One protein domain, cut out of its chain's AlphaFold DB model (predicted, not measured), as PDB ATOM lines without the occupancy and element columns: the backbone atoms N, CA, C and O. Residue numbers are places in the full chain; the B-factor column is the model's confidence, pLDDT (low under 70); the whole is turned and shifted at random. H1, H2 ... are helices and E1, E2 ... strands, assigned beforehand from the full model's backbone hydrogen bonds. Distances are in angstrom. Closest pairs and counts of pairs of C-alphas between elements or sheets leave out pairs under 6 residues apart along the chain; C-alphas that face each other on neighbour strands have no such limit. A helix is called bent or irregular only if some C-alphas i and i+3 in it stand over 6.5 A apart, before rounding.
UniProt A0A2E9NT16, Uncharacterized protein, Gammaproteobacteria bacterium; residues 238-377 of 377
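What this domain is: This is residues 238 to 377 of the 377 residues of an uncharacterized protein of Gammaproteobacteria bacterium (UniProt A0A2E9NT16). Two helix pairs sit at two sides of a short two-stranded parallel sheet, E1 and E2: H2 and H4 side by side, running opposite ways, and H3 with the long H6 steeply tilted to it. H5 packs on H3, H1 lies far out, and residues 243 to 249 and 370 to 377 stick out. The 140 printed residues, mostly helix by class, run H1 E1 H2 E2 H3 H4 H5 H6. The whole is compact, radius of gyration of the C-alphas 16.0 A, spanning 50 by 38 by 34 A.

Where its parts are: H1, residues 248 to 253, begins at C-alpha 248 (66.875, 89.941, 67.417). E1 is 255 to 258, H2 266 to 277, 16.9 A long, and E2 281 to 284. H3, 290 to 304, 20.6 A, is only just irregular: C-alphas 299 and 302 are 6.6 A apart. H4 is 309 to 327, 26.6 A, and H5 334 to 338. H6, 349 to 371, 33.7 A, ends at C-alpha 371 (70.056, 99.740, 81.422).

How they stand to each other: N 256 and O 281 of E1 and E2 are within hydrogen-bond range, 2.8 A. E1, H2, E2 form a strand-helix-strand unit, parallel strands joined through a helix, with a right-handed crossover. H2 touches H4 at a shallow tilt of 6 degrees; C-alphas 266 and 327 are closest, 5.4 A. H3 touches H6 residues 351 to 359 alone, at a steep tilt of 58 degrees, opposite ways; C-alphas 301 and 354 are closest, 5.0 A. H3 touches H5, closest C-alphas 299 and 338, 5.9 A. H1 touches no helix. Every O i to N i+4 pair is within range in H1, H2, H4 and H5, against 9 of 11 in H3 and 16 of 19 in H6.

The domain as a whole: The farthest C-alphas, 347 and 377, are 51.9 A apart. The printed part has no cut and no long link. pLDDT is under 70 in 32 residues, among them 238 to 249 and 339 to 349.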
ATOM      1  N   LEU A 238      54.613  82.609  78.869       52.56
ATOM      2  CA  LEU A 238      54.123  82.969  77.532       52.56
ATOM      3  C   LEU A 238      55.233  83.008  76.485       52.56
ATOM      4  O   LEU A 238      54.974  83.344  75.330       52.56
ATOM      5  N   LYS A 239      56.466  82.669  76.873       57.81
ATOM      6  CA  LYS A 239      57.589  82.640  75.944       57.81
ATOM      7  C   LYS A 239      57.274  81.641  74.825       57.81
ATOM      8  O   LYS A 239      57.062  80.460  75.128       57.81
ATOM      9  N   PRO A 240      57.230  82.057  73.547       53.97
ATOM     10  CA  PRO A 240      57.286  81.082  72.470       53.97
ATOM     11  C   PRO A 240      58.558  80.245  72.646       53.97
ATOM     12  O   PRO A 240      59.569  80.740  73.153       53.97
ATOM     13  N   ALA A 241      58.519  78.974  72.240       51.12
ATOM     14  CA  ALA A 241      59.752  78.210  72.110       51.12
ATOM     15  C   ALA A 241      60.678  79.001  71.177       51.12
ATOM     16  O   ALA A 241      60.279  79.297  70.050       51.12
ATOM     17  N   LEU A 242      61.864  79.382  71.661       51.78
ATOM     18  CA  LEU A 242      62.817  80.174  70.886       51.78
ATOM     19  C   LEU A 242      63.171  79.376  69.628       51.78
ATOM     20  O   LEU A 242      63.770  78.304  69.719       51.78
ATOM     21  N   GLN A 243      62.714  79.818  68.456       50.34
ATOM     22  CA  GLN A 243      62.996  79.084  67.226       50.34
ATOM     23  C   GLN A 243      64.476  79.233  66.859       50.34
ATOM     24  O   GLN A 243      65.111  80.228  67.198       50.34
ATOM     25  N   TYR A 244      65.016  78.228  66.160       45.69
ATOM     26  CA  TYR A 244      66.443  78.020  65.863       45.69
ATOM     27  C   TYR A 244      67.188  79.208  65.218       45.69
ATOM     28  O   TYR A 244      68.411  79.163  65.122       45.69
ATOM     29  N   SER A 245      66.483  80.247  64.768       47.97
ATOM     30  CA  SER A 245      67.047  81.371  64.020       47.97
ATOM     31  C   SER A 245      66.249  82.670  64.171       47.97
ATOM     32  O   SER A 245      66.206  83.457  63.227       47.97
ATOM     33  N   GLU A 246      65.538  82.886  65.285       54.94
ATOM     34  CA  GLU A 246      64.817  84.154  65.437       54.94
ATOM     35  C   GLU A 246      65.804  85.315  65.551       54.94
ATOM     36  O   GLU A 246      66.586  85.410  66.500       54.94
ATOM     37  N   ASP A 247      65.751  86.187  64.548       57.66
ATOM     38  CA  ASP A 247      66.478  87.440  64.548       57.66
ATOM     39  C   ASP A 247      66.022  88.294  65.741       57.66
ATOM     40  O   ASP A 247      64.834  88.421  66.052       57.66
ATOM     41  N   VAL A 248      67.000  88.901  66.397       57.16
ATOM     42  CA  VAL A 248      66.875  89.941  67.417       57.16
ATOM     43  C   VAL A 248      65.855  91.011  67.011       57.16
ATOM     44  O   VAL A 248      65.111  91.509  67.859       57.16
ATOM     45  N   GLU A 249      65.793  91.368  65.729       60.62
ATOM     46  CA  GLU A 249      64.849  92.361  65.210       60.62
ATOM     47  C   GLU A 249      63.388  91.863  65.256       60.62
ATOM     48  O   GLU A 249      62.461  92.605  65.601       60.62
ATOM     49  N   GLU A 250      63.170  90.572  65.000       70.12
ATOM     50  CA  GLU A 250      61.854  89.924  65.081       70.12
ATOM     51  C   GLU A 250      61.364  89.789  66.529       70.12
ATOM     52  O   GLU A 250      60.157  89.762  66.799       70.12
ATOM     53  N   ILE A 251      62.287  89.751  67.493       71.00
ATOM     54  CA  ILE A 251      61.968  89.794  68.923       71.00
ATOM     55  C   ILE A 251      61.376  91.155  69.302       71.00
ATOM     56  O   ILE A 251      60.335  91.207  69.962       71.00
ATOM     57  N   LEU A 252      61.967  92.259  68.833       69.38
ATOM     58  CA  LEU A 252      61.481  93.611  69.136       69.38
ATOM     59  C   LEU A 252      60.105  93.890  68.529       69.38
ATOM     60  O   LEU A 252      59.232  94.426  69.215       69.38
ATOM     61  N   LYS A 253      59.859  93.459  67.283       73.06
ATOM     62  CA  LYS A 253      58.539  93.588  66.623       73.06
ATOM     63  C   LYS A 253      57.423  92.912  67.419       73.06
ATOM     64  O   LYS A 253      56.263  93.341  67.380       73.06
ATOM     65  N   ARG A 254      57.777  91.882  68.185       74.25
ATOM     66  CA  ARG A 254      56.887  91.093  69.035       74.25
ATOM     67  C   ARG A 254      56.958  91.474  70.511       74.25
ATOM     68  O   ARG A 254      56.304  90.820  71.304       74.25
ATOM     69  N   ALA A 255      57.698  92.498  70.922       79.31
ATOM     70  CA  ALA A 255      57.696  92.938  72.315       79.31
ATOM     71  C   ALA A 255      56.462  93.808  72.607       79.31
ATOM     72  O   ALA A 255      56.146  94.732  71.852       79.31
ATOM     73  N   ARG A 256      55.735  93.520  73.689       80.31
ATOM     74  CA  ARG A 256      54.589  94.320  74.151       80.31
ATOM     75  C   ARG A 256      54.712  94.591  75.644       80.31
ATOM     76  O   ARG A 256      54.942  93.685  76.445       80.31
ATOM     77  N   THR A 257      54.528  95.856  75.999       79.62
ATOM     78  CA  THR A 257      54.549  96.334  77.381       79.62
ATOM     79  C   THR A 257      53.124  96.551  77.859       79.62
ATOM     80  O   THR A 257      52.335  97.198  77.171       79.62
ATOM     81  N   ILE A 258      52.798  96.033  79.041       78.62
ATOM     82  CA  ILE A 258      51.454  96.116  79.617       78.62
ATOM     83  C   ILE A 258      51.513  96.942  80.891       78.62
ATOM     84  O   ILE A 258      52.214  96.578  81.833       78.62
ATOM     85  N   ASP A 259      50.757  98.034  80.920       84.19
ATOM     86  CA  ASP A 259      50.485  98.772  82.150       84.19
ATOM     87  C   ASP A 259      49.438  97.998  82.966       84.19
ATOM     88  O   ASP A 259      48.286  97.895  82.529       84.19
ATOM     89  N   PRO A 260      49.796  97.441  84.139       81.56
ATOM     90  CA  PRO A 260      48.867  96.627  84.907       81.56
ATOM     91  C   PRO A 260      47.757  97.446  85.575       81.56
ATOM     92  O   PRO A 260      46.791  96.858  86.057       81.56
ATOM     93  N   THR A 261      47.873  98.776  85.616       84.69
ATOM     94  CA  THR A 261      46.909  99.675  86.269       84.69
ATOM     95  C   THR A 261      45.863 100.233  85.308       84.69
ATOM     96  O   THR A 261      44.800 100.672  85.746       84.69
ATOM     97  N   ARG A 262      46.126 100.184  83.997       89.31
ATOM     98  CA  ARG A 262      45.219 100.709  82.975       89.31
ATOM     99  C   ARG A 262      43.998  99.795  82.813       89.31
ATOM    100  O   ARG A 262      44.175  98.622  82.481       89.31
ATOM    101  N   PRO A 263      42.764 100.301  82.978       91.38
ATOM    102  CA  PRO A 263      41.570  99.536  82.649       91.38
ATOM    103  C   PRO A 263      41.497  99.235  81.150       91.38
ATOM    104  O   PRO A 263      41.722 100.123  80.326       91.38
ATOM    105  N   LEU A 264      41.159  97.990  80.821       92.81
ATOM    106  CA  LEU A 264      40.962  97.497  79.463       92.81
ATOM    107  C   LEU A 264      39.497  97.108  79.268       92.81
ATOM    108  O   LEU A 264      38.870  96.522  80.161       92.81
ATOM    109  N   ASN A 265      38.944  97.437  78.105       94.00
ATOM    110  CA  ASN A 265      37.634  96.947  77.688       94.00
ATOM    111  C   ASN A 265      37.713  95.500  77.152       94.00
ATOM    112  O   ASN A 265      38.787  94.907  77.065       94.00
ATOM    113  N   VAL A 266      36.561  94.915  76.814       95.38
ATOM    114  CA  VAL A 266      36.451  93.522  76.341       95.38
ATOM    115  C   VAL A 266      37.321  93.242  75.116       95.38
ATOM    116  O   VAL A 266      37.983  92.207  75.070       95.38
ATOM    117  N   ASP A 267      37.315  94.132  74.127       95.12
ATOM    118  CA  ASP A 267      38.043  93.906  72.879       95.12
ATOM    119  C   ASP A 267      39.549  94.077  73.092       95.12
ATOM    120  O   ASP A 267      40.321  93.234  72.652       95.12
ATOM    121  N   GLU A 268      39.967  95.041  73.916       92.94
ATOM    122  CA  GLU A 268      41.366  95.160  74.340       92.94
ATOM    123  C   GLU A 268      41.853  93.915  75.103       92.94
ATOM    124  O   GLU A 268      42.995  93.494  74.931       92.94
ATOM    125  N   TRP A 269      41.006  93.291  75.931       92.38
ATOM    126  CA  TRP A 269      41.338  92.028  76.600       92.38
ATOM    127  C   TRP A 269      41.445  90.848  75.626       92.38
ATOM    128  O   TRP A 269      42.284  89.966  75.833       92.38
ATOM    129  N   LYS A 270      40.624  90.812  74.569       92.69
ATOM    130  CA  LYS A 270      40.731  89.799  73.505       92.69
ATOM    131  C   LYS A 270      42.009  89.980  72.695       92.69
ATOM    132  O   LYS A 270      42.708  88.991  72.489       92.69
ATOM    133  N   ASP A 271      42.346  91.212  72.321       89.56
ATOM    134  CA  ASP A 271      43.596  91.535  71.625       89.56
ATOM    135  C   ASP A 271      44.799  91.136  72.483       89.56
ATOM    136  O   ASP A 271      45.739  90.491  72.019       89.56
ATOM    137  N   LEU A 272      44.735  91.446  73.781       86.50
ATOM    138  CA  LEU A 272      45.756  91.075  74.745       86.50
ATOM    139  C   LEU A 272      45.886  89.544  74.847       86.50
ATOM    140  O   LEU A 272      46.993  89.011  74.794       86.50
ATOM    141  N   LYS A 273      44.771  88.808  74.908       87.94
ATOM    142  CA  LYS A 273      44.780  87.340  74.848       87.94
ATOM    143  C   LYS A 273      45.423  86.841  73.552       87.94
ATOM    144  O   LYS A 273      46.267  85.951  73.606       87.94
ATOM    145  N   GLU A 274      45.049  87.384  72.400       87.06
ATOM    146  CA  GLU A 274      45.611  86.986  71.108       87.06
ATOM    147  C   GLU A 274      47.128  87.179  71.083       87.06
ATOM    148  O   GLU A 274      47.858  86.230  70.797       87.06
ATOM    149  N   TRP A 275      47.610  88.351  71.505       82.00
ATOM    150  CA  TRP A 275      49.040  88.631  71.616       82.00
ATOM    151  C   TRP A 275      49.747  87.630  72.534       82.00
ATOM    152  O   TRP A 275      50.835  87.158  72.210       82.00
ATOM    153  N   ALA A 276      49.137  87.244  73.659       78.88
ATOM    154  CA  ALA A 276      49.733  86.294  74.603       78.88
ATOM    155  C   ALA A 276      50.009  84.940  73.952       78.88
ATOM    156  O   ALA A 276      50.984  84.266  74.282       78.88
ATOM    157  N   PHE A 277      49.148  84.537  73.019       79.44
ATOM    158  CA  PHE A 277      49.223  83.236  72.369       79.44
ATOM    159  C   PHE A 277      49.815  83.277  70.958       79.44
ATOM    160  O   PHE A 277      50.071  82.205  70.408       79.44
ATOM    161  N   SER A 278      50.111  84.459  70.412       75.81
ATOM    162  CA  SER A 278      50.739  84.643  69.098       75.81
ATOM    163  C   SER A 278      52.274  84.700  69.142       75.81
ATOM    164  O   SER A 278      52.904  85.089  68.162       75.81
ATOM    165  N   GLY A 279      52.896  84.336  70.270       70.25
ATOM    166  CA  GLY A 279      54.358  84.313  70.414       70.25
ATOM    167  C   GLY A 279      54.989  85.695  70.610       70.25
ATOM    168  O   GLY A 279      56.083  85.951  70.120       70.25
ATOM    169  N   VAL A 280      54.282  86.595  71.295       75.31
ATOM    170  CA  VAL A 280      54.756  87.932  71.685       75.31
ATOM    171  C   VAL A 280      55.581  87.847  72.975       75.31
ATOM    172  O   VAL A 280      55.302  87.014  73.835       75.31
ATOM    173  N   TYR A 281      56.569  88.727  73.150       75.69
ATOM    174  CA  TYR A 281      57.311  88.895  74.404       75.69
ATOM    175  C   TYR A 281      56.614  89.902  75.313       75.69
ATOM    176  O   TYR A 281      56.425  91.061  74.950       75.69
ATOM    177  N   TRP A 282      56.243  89.451  76.508       77.81
ATOM    178  CA  TRP A 282      55.430  90.223  77.444       77.81
ATOM    179  C   TRP A 282      56.287  90.850  78.523       77.81
ATOM    180  O   TRP A 282      57.042  90.146  79.198       77.81
ATOM    181  N   LEU A 283      56.134  92.157  78.711       76.94
ATOM    182  CA  LEU A 283      56.843  92.924  79.725       76.94
ATOM    183  C   LEU A 283      55.844  93.665  80.609       76.94
ATOM    184  O   LEU A 283      54.889  94.270  80.117       76.94
ATOM    185  N   TRP A 284      56.099  93.666  81.917       75.00
ATOM    186  CA  TRP A 284      55.413  94.590  82.812       75.00
ATOM    187  C   TRP A 284      55.905  96.013  82.551       75.00
ATOM    188  O   TRP A 284      57.107  96.276  82.557       75.00
ATOM    189  N   GLY A 285      54.964  96.916  82.299       66.00
ATOM    190  CA  GLY A 285      55.214  98.335  82.103       66.00
ATOM    191  C   GLY A 285      55.050  99.153  83.373       66.00
ATOM    192  O   GLY A 285      54.302  98.786  84.275       66.00
ATOM    193  N   GLY A 286      55.705 100.315  83.387       62.50
ATOM    194  CA  GLY A 286      55.543 101.325  84.430       62.50
ATOM    195  C   GLY A 286      56.366 101.068  85.696       62.50
ATOM    196  O   GLY A 286      56.983 100.022  85.884       62.50
ATOM    197  N   ARG A 287      56.400 102.073  86.576       63.72
ATOM    198  CA  ARG A 287      56.914 101.910  87.940       63.72
ATOM    199  C   ARG A 287      55.783 101.361  88.796       63.72
ATOM    200  O   ARG A 287      54.820 102.072  89.058       63.72
ATOM    201  N   LEU A 288      55.910 100.107  89.204       68.50
ATOM    202  CA  LEU A 288      54.932  99.454  90.064       68.50
ATOM    203  C   LEU A 288      55.225  99.818  91.520       68.50
ATOM    204  O   LEU A 288      56.368  99.706  91.970       68.50
ATOM    205  N   ASP A 289      54.211 100.272  92.254       74.62
ATOM    206  CA  ASP A 289      54.344 100.431  93.699       74.62
ATOM    207  C   ASP A 289      54.425  99.063  94.401       74.62
ATOM    208  O   ASP A 289      54.176  98.008  93.810       74.62
ATOM    209  N   LYS A 290      54.792  99.078  95.686       77.06
ATOM    210  CA  LYS A 290      54.999  97.856  96.473       77.06
ATOM    211  C   LYS A 290      53.758  96.952  96.516       77.06
ATOM    212  O   LYS A 290      53.908  95.737  96.443       77.06
ATOM    213  N   ASN A 291      52.559  97.523  96.625       77.06
ATOM    214  CA  ASN A 291      51.326  96.745  96.750       77.06
ATOM    215  C   ASN A 291      50.953  96.109  95.404       77.06
ATOM    216  O   ASN A 291      50.518  94.960  95.352       77.06
ATOM    217  N   VAL A 292      51.167  96.835  94.303       77.06
ATOM    218  CA  VAL A 292      50.997  96.304  92.944       77.06
ATOM    219  C   VAL A 292      51.972  95.157  92.687       77.06
ATOM    220  O   VAL A 292      51.565  94.116  92.172       77.06
ATOM    221  N   LEU A 293      53.237  95.306  93.096       79.06
ATOM    222  CA  LEU A 293      54.240  94.244  92.999       79.06
ATOM    223  C   LEU A 293      53.838  92.998  93.790       79.06
ATOM    224  O   LEU A 293      53.932  91.897  93.261       79.06
ATOM    225  N   GLU A 294      53.358  93.150  95.023       82.12
ATOM    226  CA  GLU A 294      52.925  92.020  95.854       82.12
ATOM    227  C   GLU A 294      51.758  91.246  95.222       82.12
ATOM    228  O   GLU A 294      51.783  90.017  95.176       82.12
ATOM    229  N   ASN A 295      50.780  91.947  94.641       79.94
ATOM    230  CA  ASN A 295      49.673  91.307  93.926       79.94
ATOM    231  C   ASN A 295      50.143  90.544  92.680       79.94
ATOM    232  O   ASN A 295      49.702  89.420  92.450       79.94
ATOM    233  N   VAL A 296      51.067  91.120  91.902       81.62
ATOM    234  CA  VAL A 296      51.687  90.427  90.760       81.62
ATOM    235  C   VAL A 296      52.447  89.189  91.238       81.62
ATOM    236  O   VAL A 296      52.317  88.129  90.633       81.62
ATOM    237  N   VAL A 297      53.205  89.297  92.334       85.38
ATOM    238  CA  VAL A 297      53.971  88.179  92.904       85.38
ATOM    239  C   VAL A 297      53.051  87.030  93.303       85.38
ATOM    240  O   VAL A 297      53.248  85.900  92.857       85.38
ATOM    241  N   ASN A 298      52.018  87.326  94.089       81.00
ATOM    242  CA  ASN A 298      51.060  86.331  94.566       81.00
ATOM    243  C   ASN A 298      50.289  85.677  93.415       81.00
ATOM    244  O   ASN A 298      49.961  84.495  93.483       81.00
ATOM    245  N   TRP A 299      50.033  86.423  92.342       81.38
ATOM    246  CA  TRP A 299      49.392  85.894  91.146       81.38
ATOM    247  C   TRP A 299      50.314  85.001  90.307       81.38
ATOM    248  O   TRP A 299      49.863  83.991  89.772       81.38
ATOM    249  N   GLN A 300      51.602  85.343  90.192       83.31
ATOM    250  CA  GLN A 300      52.579  84.604  89.383       83.31
ATOM    251  C   GLN A 300      53.145  83.362  90.085       83.31
ATOM    252  O   GLN A 300      53.475  82.384  89.415       83.31
ATOM    253  N   ALA A 301      53.251  83.359  91.416       84.56
ATOM    254  CA  ALA A 301      53.842  82.250  92.170       84.56
ATOM    255  C   ALA A 301      53.170  80.879  91.914       84.56
ATOM    256  O   ALA A 301      53.893  79.904  91.699       84.56
ATOM    257  N   PRO A 302      51.828  80.759  91.806       81.00
ATOM    258  CA  PRO A 302      51.190  79.505  91.421       81.00
ATOM    259  C   PRO A 302      51.637  78.978  90.052       81.00
ATOM    260  O   PRO A 302      51.588  77.772  89.837       81.00
ATOM    261  N   PHE A 303      52.058  79.845  89.123       81.12
ATOM    262  CA  PHE A 303      52.523  79.429  87.795       81.12
ATOM    263  C   PHE A 303      53.939  78.844  87.818       81.12
ATOM    264  O   PHE A 303      54.226  77.955  87.019       81.12
ATOM    265  N   HIS A 304      54.797  79.272  88.754       84.00
ATOM    266  CA  HIS A 304      56.113  78.646  88.985       84.00
ATOM    267  C   HIS A 304      55.985  77.203  89.467       84.00
ATOM    268  O   HIS A 304      56.916  76.430  89.282       84.00
ATOM    269  N   LEU A 305      54.848  76.829  90.057       83.81
ATOM    270  CA  LEU A 305      54.589  75.477  90.558       83.81
ATOM    271  C   LEU A 305      53.950  74.545  89.519       83.81
ATOM    272  O   LEU A 305      53.741  73.369  89.807       83.81
ATOM    273  N   ILE A 306      53.622  75.049  88.327       83.38
ATOM    274  CA  ILE A 306      53.035  74.233  87.262       83.38
ATOM    275  C   ILE A 306      54.166  73.520  86.506       83.38
ATOM    276  O   ILE A 306      55.100  74.202  86.060       83.38
ATOM    277  N   PRO A 307      54.085  72.187  86.347       78.00
ATOM    278  CA  PRO A 307      55.190  71.348  85.886       78.00
ATOM    279  C   PRO A 307      55.588  71.580  84.437       78.00
ATOM    280  O   PRO A 307      56.769  71.511  84.144       78.00
ATOM    281  N   SER A 308      54.650  71.925  83.552       78.25
ATOM    282  CA  SER A 308      54.937  72.028  82.120       78.25
ATOM    283  C   SER A 308      54.538  73.376  81.526       78.25
ATOM    284  O   SER A 308      53.626  74.068  81.991       78.25
ATOM    285  N   ASN A 309      55.204  73.744  80.429       76.69
ATOM    286  CA  ASN A 309      54.840  74.929  79.650       76.69
ATOM    287  C   ASN A 309      53.418  74.835  79.070       76.69
ATOM    288  O   ASN A 309      52.747  75.856  78.940       76.69
ATOM    289  N   GLU A 310      52.941  73.633  78.736       80.19
ATOM    290  CA  GLU A 310      51.587  73.416  78.216       80.19
ATOM    291  C   GLU A 310      50.526  73.706  79.285       80.19
ATOM    292  O   GLU A 310      49.646  74.541  79.068       80.19
ATOM    293  N   GLU A 311      50.675  73.131  80.481       81.19
ATOM    294  CA  GLU A 311      49.756  73.379  81.596       81.19
ATOM    295  C   GLU A 311      49.766  74.861  82.020       81.19
ATOM    296  O   GLU A 311      48.715  75.435  82.339       81.19
ATOM    297  N   ARG A 312      50.937  75.521  81.972       81.38
ATOM    298  CA  ARG A 312      51.068  76.969  82.222       81.38
ATOM    299  C   ARG A 312      50.258  77.774  81.201       81.38
ATOM    300  O   ARG A 312      49.498  78.665  81.595       81.38
ATOM    301  N   ARG A 313      50.374  77.445  79.907       81.50
ATOM    302  CA  ARG A 313      49.618  78.102  78.821       81.50
ATOM    303  C   ARG A 313      48.113  77.898  78.970       81.50
ATOM    304  O   ARG A 313      47.363  78.862  78.808       81.50
ATOM    305  N   ASP A 314      47.668  76.697  79.320       84.00
ATOM    306  CA  ASP A 314      46.246  76.391  79.491       84.00
ATOM    307  C   ASP A 314      45.630  77.102  80.696       84.00
ATOM    308  O   ASP A 314      44.525  77.650  80.604       84.00
ATOM    309  N   ARG A 315      46.346  77.170  81.826       83.06
ATOM    310  CA  ARG A 315      45.911  77.984  82.971       83.06
ATOM    311  C   ARG A 315      45.783  79.454  82.583       83.06
ATOM    312  O   ARG A 315      44.790  80.089  82.929       83.06
ATOM    313  N   HIS A 316      46.743  79.984  81.828       82.25
ATOM    314  CA  HIS A 316      46.713  81.377  81.389       82.25
ATOM    315  C   HIS A 316      45.565  81.659  80.412       82.25
ATOM    316  O   HIS A 316      44.925  82.708  80.476       82.25
ATOM    317  N   ARG A 317      45.261  80.706  79.522       86.81
ATOM    318  CA  ARG A 317      44.135  80.816  78.587       86.81
ATOM    319  C   ARG A 317      42.817  80.928  79.342       86.81
ATOM    320  O   ARG A 317      42.042  81.834  79.048       86.81
ATOM    321  N   ARG A 318      42.612  80.061  80.341       87.62
ATOM    322  CA  ARG A 318      41.434  80.105  81.220       87.62
ATOM    323  C   ARG A 318      41.333  81.426  81.978       87.62
ATOM    324  O   ARG A 318      40.268  82.031  81.975       87.62
ATOM    325  N   TRP A 319      42.442  81.915  82.537       87.19
ATOM    326  CA  TRP A 319      42.472  83.212  83.220       87.19
ATOM    327  C   TRP A 319      42.039  84.371  82.306       87.19
ATOM    328  O   TRP A 319      41.234  85.208  82.718       87.19
ATOM    329  N   PHE A 320      42.497  84.401  81.049       89.75
ATOM    330  CA  PHE A 320      42.015  85.389  80.079       89.75
ATOM    331  C   PHE A 320      40.527  85.247  79.787       89.75
ATOM    332  O   PHE A 320      39.823  86.250  79.783       89.75
ATOM    333  N   ASP A 321      40.047  84.029  79.538       91.38
ATOM    334  CA  ASP A 321      38.635  83.786  79.228       91.38
ATOM    335  C   ASP A 321      37.711  84.238  80.366       91.38
ATOM    336  O   ASP A 321      36.697  84.901  80.136       91.38
ATOM    337  N   GLU A 322      38.099  83.960  81.607       90.31
ATOM    338  CA  GLU A 322      37.384  84.420  82.796       90.31
ATOM    339  C   GLU A 322      37.440  85.942  82.962       90.31
ATOM    340  O   GLU A 322      36.440  86.563  83.328       90.31
ATOM    341  N   THR A 323      38.591  86.554  82.673       90.56
ATOM    342  CA  THR A 323      38.777  88.008  82.753       90.56
ATOM    343  C   THR A 323      37.957  88.734  81.687       90.56
ATOM    344  O   THR A 323      37.253  89.686  82.016       90.56
ATOM    345  N   ILE A 324      37.963  88.249  80.440       93.31
ATOM    346  CA  ILE A 324      37.165  88.783  79.325       93.31
ATOM    347  C   ILE A 324      35.680  88.754  79.684       93.31
ATOM    348  O   ILE A 324      35.008  89.776  79.573       93.31
ATOM    349  N   LYS A 325      35.183  87.620  80.192       92.12
ATOM    350  CA  LYS A 325      33.784  87.483  80.620       92.12
ATOM    351  C   LYS A 325      33.408  88.490  81.710       92.12
ATOM    352  O   LYS A 325      32.304  89.020  81.719       92.12
ATOM    353  N   LYS A 326      34.313  88.774  82.651       88.69
ATOM    354  CA  LYS A 326      34.079  89.787  83.696       88.69
ATOM    355  C   LYS A 326      34.140  91.210  83.139       88.69
ATOM    356  O   LYS A 326      33.366  92.062  83.579       88.69
ATOM    357  N   ALA A 327      35.010  91.454  82.160       92.81
ATOM    358  CA  ALA A 327      35.144  92.748  81.502       92.81
ATOM    359  C   ALA A 327      33.884  93.151  80.707       92.81
ATOM    360  O   ALA A 327      33.689  94.335  80.435       92.81
ATOM    361  N   GLU A 328      32.991  92.201  80.393       92.69
ATOM    362  CA  GLU A 328      31.673  92.476  79.796       92.69
ATOM    363  C   GLU A 328      30.796  93.364  80.691       92.69
ATOM    364  O   GLU A 328      29.989  94.141  80.185       92.69
ATOM    365  N   ALA A 329      30.962  93.281  82.017       91.38
ATOM    366  CA  ALA A 329      30.199  94.095  82.962       91.38
ATOM    367  C   ALA A 329      30.779  95.510  83.139       91.38
ATOM    368  O   ALA A 329      30.027  96.460  83.357       91.38
ATOM    369  N   ARG A 330      32.110  95.654  83.086       93.12
ATOM    370  CA  ARG A 330      32.831  96.939  83.134       93.12
ATOM    371  C   ARG A 330      34.292  96.761  82.705       93.12
ATOM    372  O   ARG A 330      34.828  95.679  82.919       93.12
ATOM    373  N   PRO A 331      34.980  97.818  82.231       94.12
ATOM    374  CA  PRO A 331      36.428  97.776  82.034       94.12
ATOM    375  C   PRO A 331      37.183  97.349  83.305       94.12
ATOM    376  O   PRO A 331      36.826  97.761  84.418       94.12
ATOM    377  N   LEU A 332      38.225  96.535  83.121       92.69
ATOM    378  CA  LEU A 332      39.054  95.958  84.185       92.69
ATOM    379  C   LEU A 332      40.533  96.125  83.856       92.69
ATOM    380  O   LEU A 332      40.951  95.864  82.730       92.69
ATOM    381  N   SER A 333      41.323  96.532  84.842       89.50
ATOM    382  CA  SER A 333      42.786  96.512  84.764       89.50
ATOM    383  C   SER A 333      43.346  95.111  85.028       89.50
ATOM    384  O   SER A 333      42.671  94.261  85.616       89.50
ATOM    385  N   ALA A 334      44.596  94.853  84.627       84.56
ATOM    386  CA  ALA A 334      45.243  93.572  84.924       84.56
ATOM    387  C   ALA A 334      45.420  93.354  86.434       84.56
ATOM    388  O   ALA A 334      45.233  92.243  86.919       84.56
ATOM    389  N   LEU A 335      45.690  94.426  87.183       83.88
ATOM    390  CA  LEU A 335      45.769  94.392  88.639       83.88
ATOM    391  C   LEU A 335      44.458  93.925  89.282       83.88
ATOM    392  O   LEU A 335      44.477  93.055  90.150       83.88
ATOM    393  N   GLU A 336      43.321  94.477  88.849       85.31
ATOM    394  CA  GLU A 336      42.006  94.011  89.304       85.31
ATOM    395  C   GLU A 336      41.770  92.552  88.898       85.31
ATOM    396  O   GLU A 336      41.224  91.778  89.682       85.31
ATOM    397  N   ALA A 337      42.224  92.162  87.701       83.88
ATOM    398  CA  ALA A 337      42.081  90.804  87.193       83.88
ATOM    399  C   ALA A 337      42.870  89.753  88.000       83.88
ATOM    400  O   ALA A 337      42.424  88.611  88.116       83.88
ATOM    401  N   PHE A 338      44.013  90.114  88.596       77.62
ATOM    402  CA  PHE A 338      44.803  89.203  89.436       77.62
ATOM    403  C   PHE A 338      44.069  88.782  90.711       77.62
ATOM    404  O   PHE A 338      44.152  87.620  91.113       77.62
ATOM    405  N   GLY A 339      43.301  89.698  91.312       65.19
ATOM    406  CA  GLY A 339      42.527  89.452  92.534       65.19
ATOM    407  C   GLY A 339      41.356  88.478  92.362       65.19
ATOM    408  O   GLY A 339      40.670  88.166  93.330       65.19
ATOM    409  N   PHE A 340      41.114  88.000  91.141       57.38
ATOM    410  CA  PHE A 340      40.050  87.053  90.818       57.38
ATOM    411  C   PHE A 340      40.502  85.600  90.698       57.38
ATOM    412  O   PHE A 340      39.683  84.743  90.367       57.38
ATOM    413  N   THR A 341      41.785  85.335  90.899       58.03
ATOM    414  CA  THR A 341      42.356  83.996  90.767       58.03
ATOM    415  C   THR A 341      42.221  83.279  92.105       58.03
ATOM    416  O   THR A 341      42.578  83.867  93.123       58.03
ATOM    417  N   ASP A 342      41.731  82.035  92.117       52.94
ATOM    418  CA  ASP A 342      41.699  81.215  93.334       52.94
ATOM    419  C   ASP A 342      43.138  80.964  93.805       52.94
ATOM    420  O   ASP A 342      43.871  80.113  93.287       52.94
ATOM    421  N   ILE A 343      43.560  81.772  94.778       52.72
ATOM    422  CA  ILE A 343      44.746  81.545  95.597       52.72
ATOM    423  C   ILE A 343      44.321  80.518  96.645       52.72
ATOM    424  O   ILE A 343      44.186  80.831  97.828       52.72
ATOM    425  N   ASP A 344      44.029  79.292  96.208       45.47
ATOM    426  CA  ASP A 344      43.853  78.205  97.158       45.47
ATOM    427  C   ASP A 344      45.150  78.080  97.957       45.47
ATOM    428  O   ASP A 344      46.256  77.988  97.418       45.47
ATOM    429  N   SER A 345      44.989  78.200  99.271       43.03
ATOM    430  CA  SER A 345      46.036  78.413 100.258       43.03
ATOM    431  C   SER A 345      47.131  77.350 100.176       43.03
ATOM    432  O   SER A 345      46.996  76.258 100.730       43.03
ATOM    433  N   LEU A 346      48.253  77.687  99.548       48.91
ATOM    434  CA  LEU A 346      49.464  76.880  99.583       48.91
ATOM    435  C   LEU A 346      50.475  77.561 100.499       48.91
ATOM    436  O   LEU A 346      51.335  78.307 100.057       48.91
ATOM    437  N   ILE A 347      50.391  77.290 101.802       52.62
ATOM    438  CA  ILE A 347      51.522  77.514 102.709       52.62
ATOM    439  C   ILE A 347      52.374  76.245 102.641       52.62
ATOM    440  O   ILE A 347      52.214  75.324 103.437       52.62
ATOM    441  N   SER A 348      53.242  76.159 101.636       63.91
ATOM    442  CA  SER A 348      54.231  75.084 101.508       63.91
ATOM    443  C   SER A 348      55.625  75.672 101.282       63.91
ATOM    444  O   SER A 348      55.778  76.823 100.876       63.91
ATOM    445  N   SER A 349      56.676  74.896 101.547       69.00
ATOM    446  CA  SER A 349      58.047  75.313 101.218       69.00
ATOM    447  C   SER A 349      58.211  75.602  99.722       69.00
ATOM    448  O   SER A 349      58.900  76.554  99.361       69.00
ATOM    449  N   ALA A 350      57.520  74.841  98.867       76.94
ATOM    450  CA  ALA A 350      57.481  75.067  97.426       76.94
ATOM    451  C   ALA A 350      56.852  76.426  97.075       76.94
ATOM    452  O   ALA A 350      57.376  77.137  96.225       76.94
ATOM    453  N   TRP A 351      55.787  76.830  97.775       82.31
ATOM    454  CA  TRP A 351      55.189  78.155  97.603       82.31
ATOM    455  C   TRP A 351      56.162  79.287  97.930       82.31
ATOM    456  O   TRP A 351      56.329  80.205  97.133       82.31
ATOM    457  N   ASN A 352      56.839  79.214  99.078       82.62
ATOM    458  CA  ASN A 352      57.791  80.252  99.470       82.62
ATOM    459  C   ASN A 352      58.952  80.366  98.470       82.62
ATOM    460  O   ASN A 352      59.384  81.478  98.166       82.62
ATOM    461  N   ALA A 353      59.425  79.235  97.935       82.50
ATOM    462  CA  ALA A 353      60.424  79.220  96.870       82.50
ATOM    463  C   ALA A 353      59.894  79.893  95.593       82.50
ATOM    464  O   ALA A 353      60.535  80.801  95.075       82.50
ATOM    465  N   ALA A 354      58.683  79.537  95.154       85.81
ATOM    466  CA  ALA A 354      58.039  80.151  93.994       85.81
ATOM    467  C   ALA A 354      57.859  81.671  94.149       85.81
ATOM    468  O   ALA A 354      58.147  82.424  93.224       85.81
ATOM    469  N   VAL A 355      57.431  82.147  95.322       86.81
ATOM    470  CA  VAL A 355      57.314  83.584  95.623       86.81
ATOM    471  C   VAL A 355      58.669  84.285  95.513       86.81
ATOM    472  O   VAL A 355      58.762  85.327  94.865       86.81
ATOM    473  N   ALA A 356      59.716  83.716  96.115       87.06
ATOM    474  CA  ALA A 356      61.062  84.282  96.059       87.06
ATOM    475  C   ALA A 356      61.601  84.335  94.618       87.06
ATOM    476  O   ALA A 356      62.214  85.325  94.219       87.06
ATOM    477  N   ASP A 357      61.334  83.303  93.819       87.00
ATOM    478  CA  ASP A 357      61.764  83.241  92.423       87.00
ATOM    479  C   ASP A 357      61.025  84.268  91.554       87.00
ATOM    480  O   ASP A 357      61.654  84.956  90.746       87.00
ATOM    481  N   VAL A 358      59.717  84.469  91.764       87.12
ATOM    482  CA  VAL A 358      58.967  85.549  91.099       87.12
ATOM    483  C   VAL A 358      59.516  86.921  91.478       87.12
ATOM    484  O   VAL A 358      59.710  87.769  90.607       87.12
ATOM    485  N   GLN A 359      59.759  87.165  92.766       87.62
ATOM    486  CA  GLN A 359      60.313  88.440  93.224       87.62
ATOM    487  C   GLN A 359      61.641  88.729  92.527       87.62
ATOM    488  O   GLN A 359      61.822  89.815  91.973       87.62
ATOM    489  N   GLN A 360      62.526  87.735  92.471       88.00
ATOM    490  CA  GLN A 360      63.811  87.878  91.807       88.00
ATOM    491  C   GLN A 360      63.670  88.076  90.292       88.00
ATOM    492  O   GLN A 360      64.353  88.919  89.709       88.00
ATOM    493  N   GLN A 361      62.736  87.369  89.649       86.50
ATOM    494  CA  GLN A 361      62.403  87.586  88.242       86.50
ATOM    495  C   GLN A 361      61.991  89.043  87.993       86.50
ATOM    496  O   GLN A 361      62.505  89.664  87.064       86.50
ATOM    497  N   LEU A 362      61.096  89.603  88.814       84.06
ATOM    498  CA  LEU A 362      60.636  90.988  88.673       84.06
ATOM    499  C   LEU A 362      61.768  92.000  88.899       84.06
ATOM    500  O   LEU A 362      61.839  92.994  88.171       84.06
ATOM    501  N   VAL A 363      62.681  91.733  89.840       85.62
ATOM    502  CA  VAL A 363      63.900  92.538  90.034       85.62
ATOM    503  C   VAL A 363      64.736  92.550  88.755       85.62
ATOM    504  O   VAL A 363      65.033  93.629  88.242       85.62
ATOM    505  N   PHE A 364      65.038  91.385  88.177       86.31
ATOM    506  CA  PHE A 364      65.786  91.302  86.920       86.31
ATOM    507  C   PHE A 364      65.065  92.003  85.759       86.31
ATOM    508  O   PHE A 364      65.687  92.751  85.008       86.31
ATOM    509  N   CYS A 365      63.744  91.840  85.631       81.06
ATOM    510  CA  CYS A 365      62.949  92.547  84.622       81.06
ATOM    511  C   CYS A 365      63.037  94.074  84.772       81.06
ATOM    512  O   CYS A 365      63.113  94.788  83.773       81.06
ATOM    513  N   SER A 366      63.061  94.583  86.008       81.06
ATOM    514  CA  SER A 366      63.138  96.024  86.277       81.06
ATOM    515  C   SER A 366      64.450  96.660  85.801       81.06
ATOM    516  O   SER A 366      64.493  97.856  85.492       81.06
ATOM    517  N   TYR A 367      65.519  95.865  85.683       84.62
ATOM    518  CA  TYR A 367      66.820  96.350  85.231       84.62
ATOM    519  C   TYR A 367      66.801  96.781  83.765       84.62
ATOM    520  O   TYR A 367      67.470  97.756  83.438       84.62
ATOM    521  N   ILE A 368      65.983  96.163  82.901       81.06
ATOM    522  CA  ILE A 368      65.918  96.502  81.466       81.06
ATOM    523  C   ILE A 368      65.688  98.005  81.262       81.06
ATOM    524  O   ILE A 368      66.449  98.665  80.554       81.06
ATOM    525  N   GLY A 369      64.673  98.567  81.928       76.44
ATOM    526  CA  GLY A 369      64.338  99.988  81.802       76.44
ATOM    527  C   GLY A 369      65.437 100.923  82.319       76.44
ATOM    528  O   GLY A 369      65.534 102.059  81.873       76.44
ATOM    529  N   THR A 370      66.287 100.444  83.229       79.94
ATOM    530  CA  THR A 370      67.403 101.219  83.796       79.94
ATOM    531  C   THR A 370      68.668 101.136  82.935       79.94
ATOM    532  O   THR A 370      69.441 102.093  82.884       79.94
ATOM    533  N   LEU A 371      68.880 100.005  82.256       81.31
ATOM    534  CA  LEU A 371      70.056  99.740  81.422       81.31
ATOM    535  C   LEU A 371      69.937 100.318  80.004       81.31
ATOM    536  O   LEU A 371      70.941 100.384  79.299       81.31
ATOM    537  N   THR A 372      68.741 100.742  79.586       79.88
ATOM    538  CA  THR A 372      68.496 101.270  78.236       79.88
ATOM    539  C   THR A 372      68.994 102.709  78.111       79.88
ATOM    540  O   THR A 372      68.636 103.567  78.920       79.88
ATOM    541  N   VAL A 373      69.783 102.987  77.075       79.94
ATOM    542  CA  VAL A 373      70.155 104.349  76.669       79.94
ATOM    543  C   VAL A 373      69.314 104.734  75.452       79.94
ATOM    544  O   VAL A 373      69.168 103.936  74.526       79.94
ATOM    545  N   GLU A 374      68.717 105.929  75.462       69.62
ATOM    546  CA  GLU A 374      68.083 106.479  74.259       69.62
ATOM    547  C   GLU A 374      69.179 106.790  73.236       69.62
ATOM    548  O   GLU A 374      70.162 107.459  73.566       69.62
ATOM    549  N   GLY A 375      69.023 106.265  72.017       54.41
ATOM    550  CA  GLY A 375      69.882 106.634  70.898       54.41
ATOM    551  C   GLY A 375      69.861 108.151  70.745       54.41
ATOM    552  O   GLY A 375      68.804 108.776  70.826       54.41
ATOM    553  N   THR A 376      71.038 108.748  70.597       37.41
ATOM    554  CA  THR A 376      71.144 110.161  70.235       37.41
ATOM    555  C   THR A 376      70.727 110.272  68.773       37.41
ATOM    556  O   THR A 376      71.514 109.936  67.893       37.41
ATOM    557  N   GLU A 377      69.471 110.651  68.530       33.09
ATOM    558  CA  GLU A 377      69.037 111.154  67.218       33.09
ATOM    559  C   GLU A 377      69.712 112.490  66.887       33.09
ATOM    560  O   GLU A 377      69.810 113.356  67.794       33.09
TER     561      GLU A 377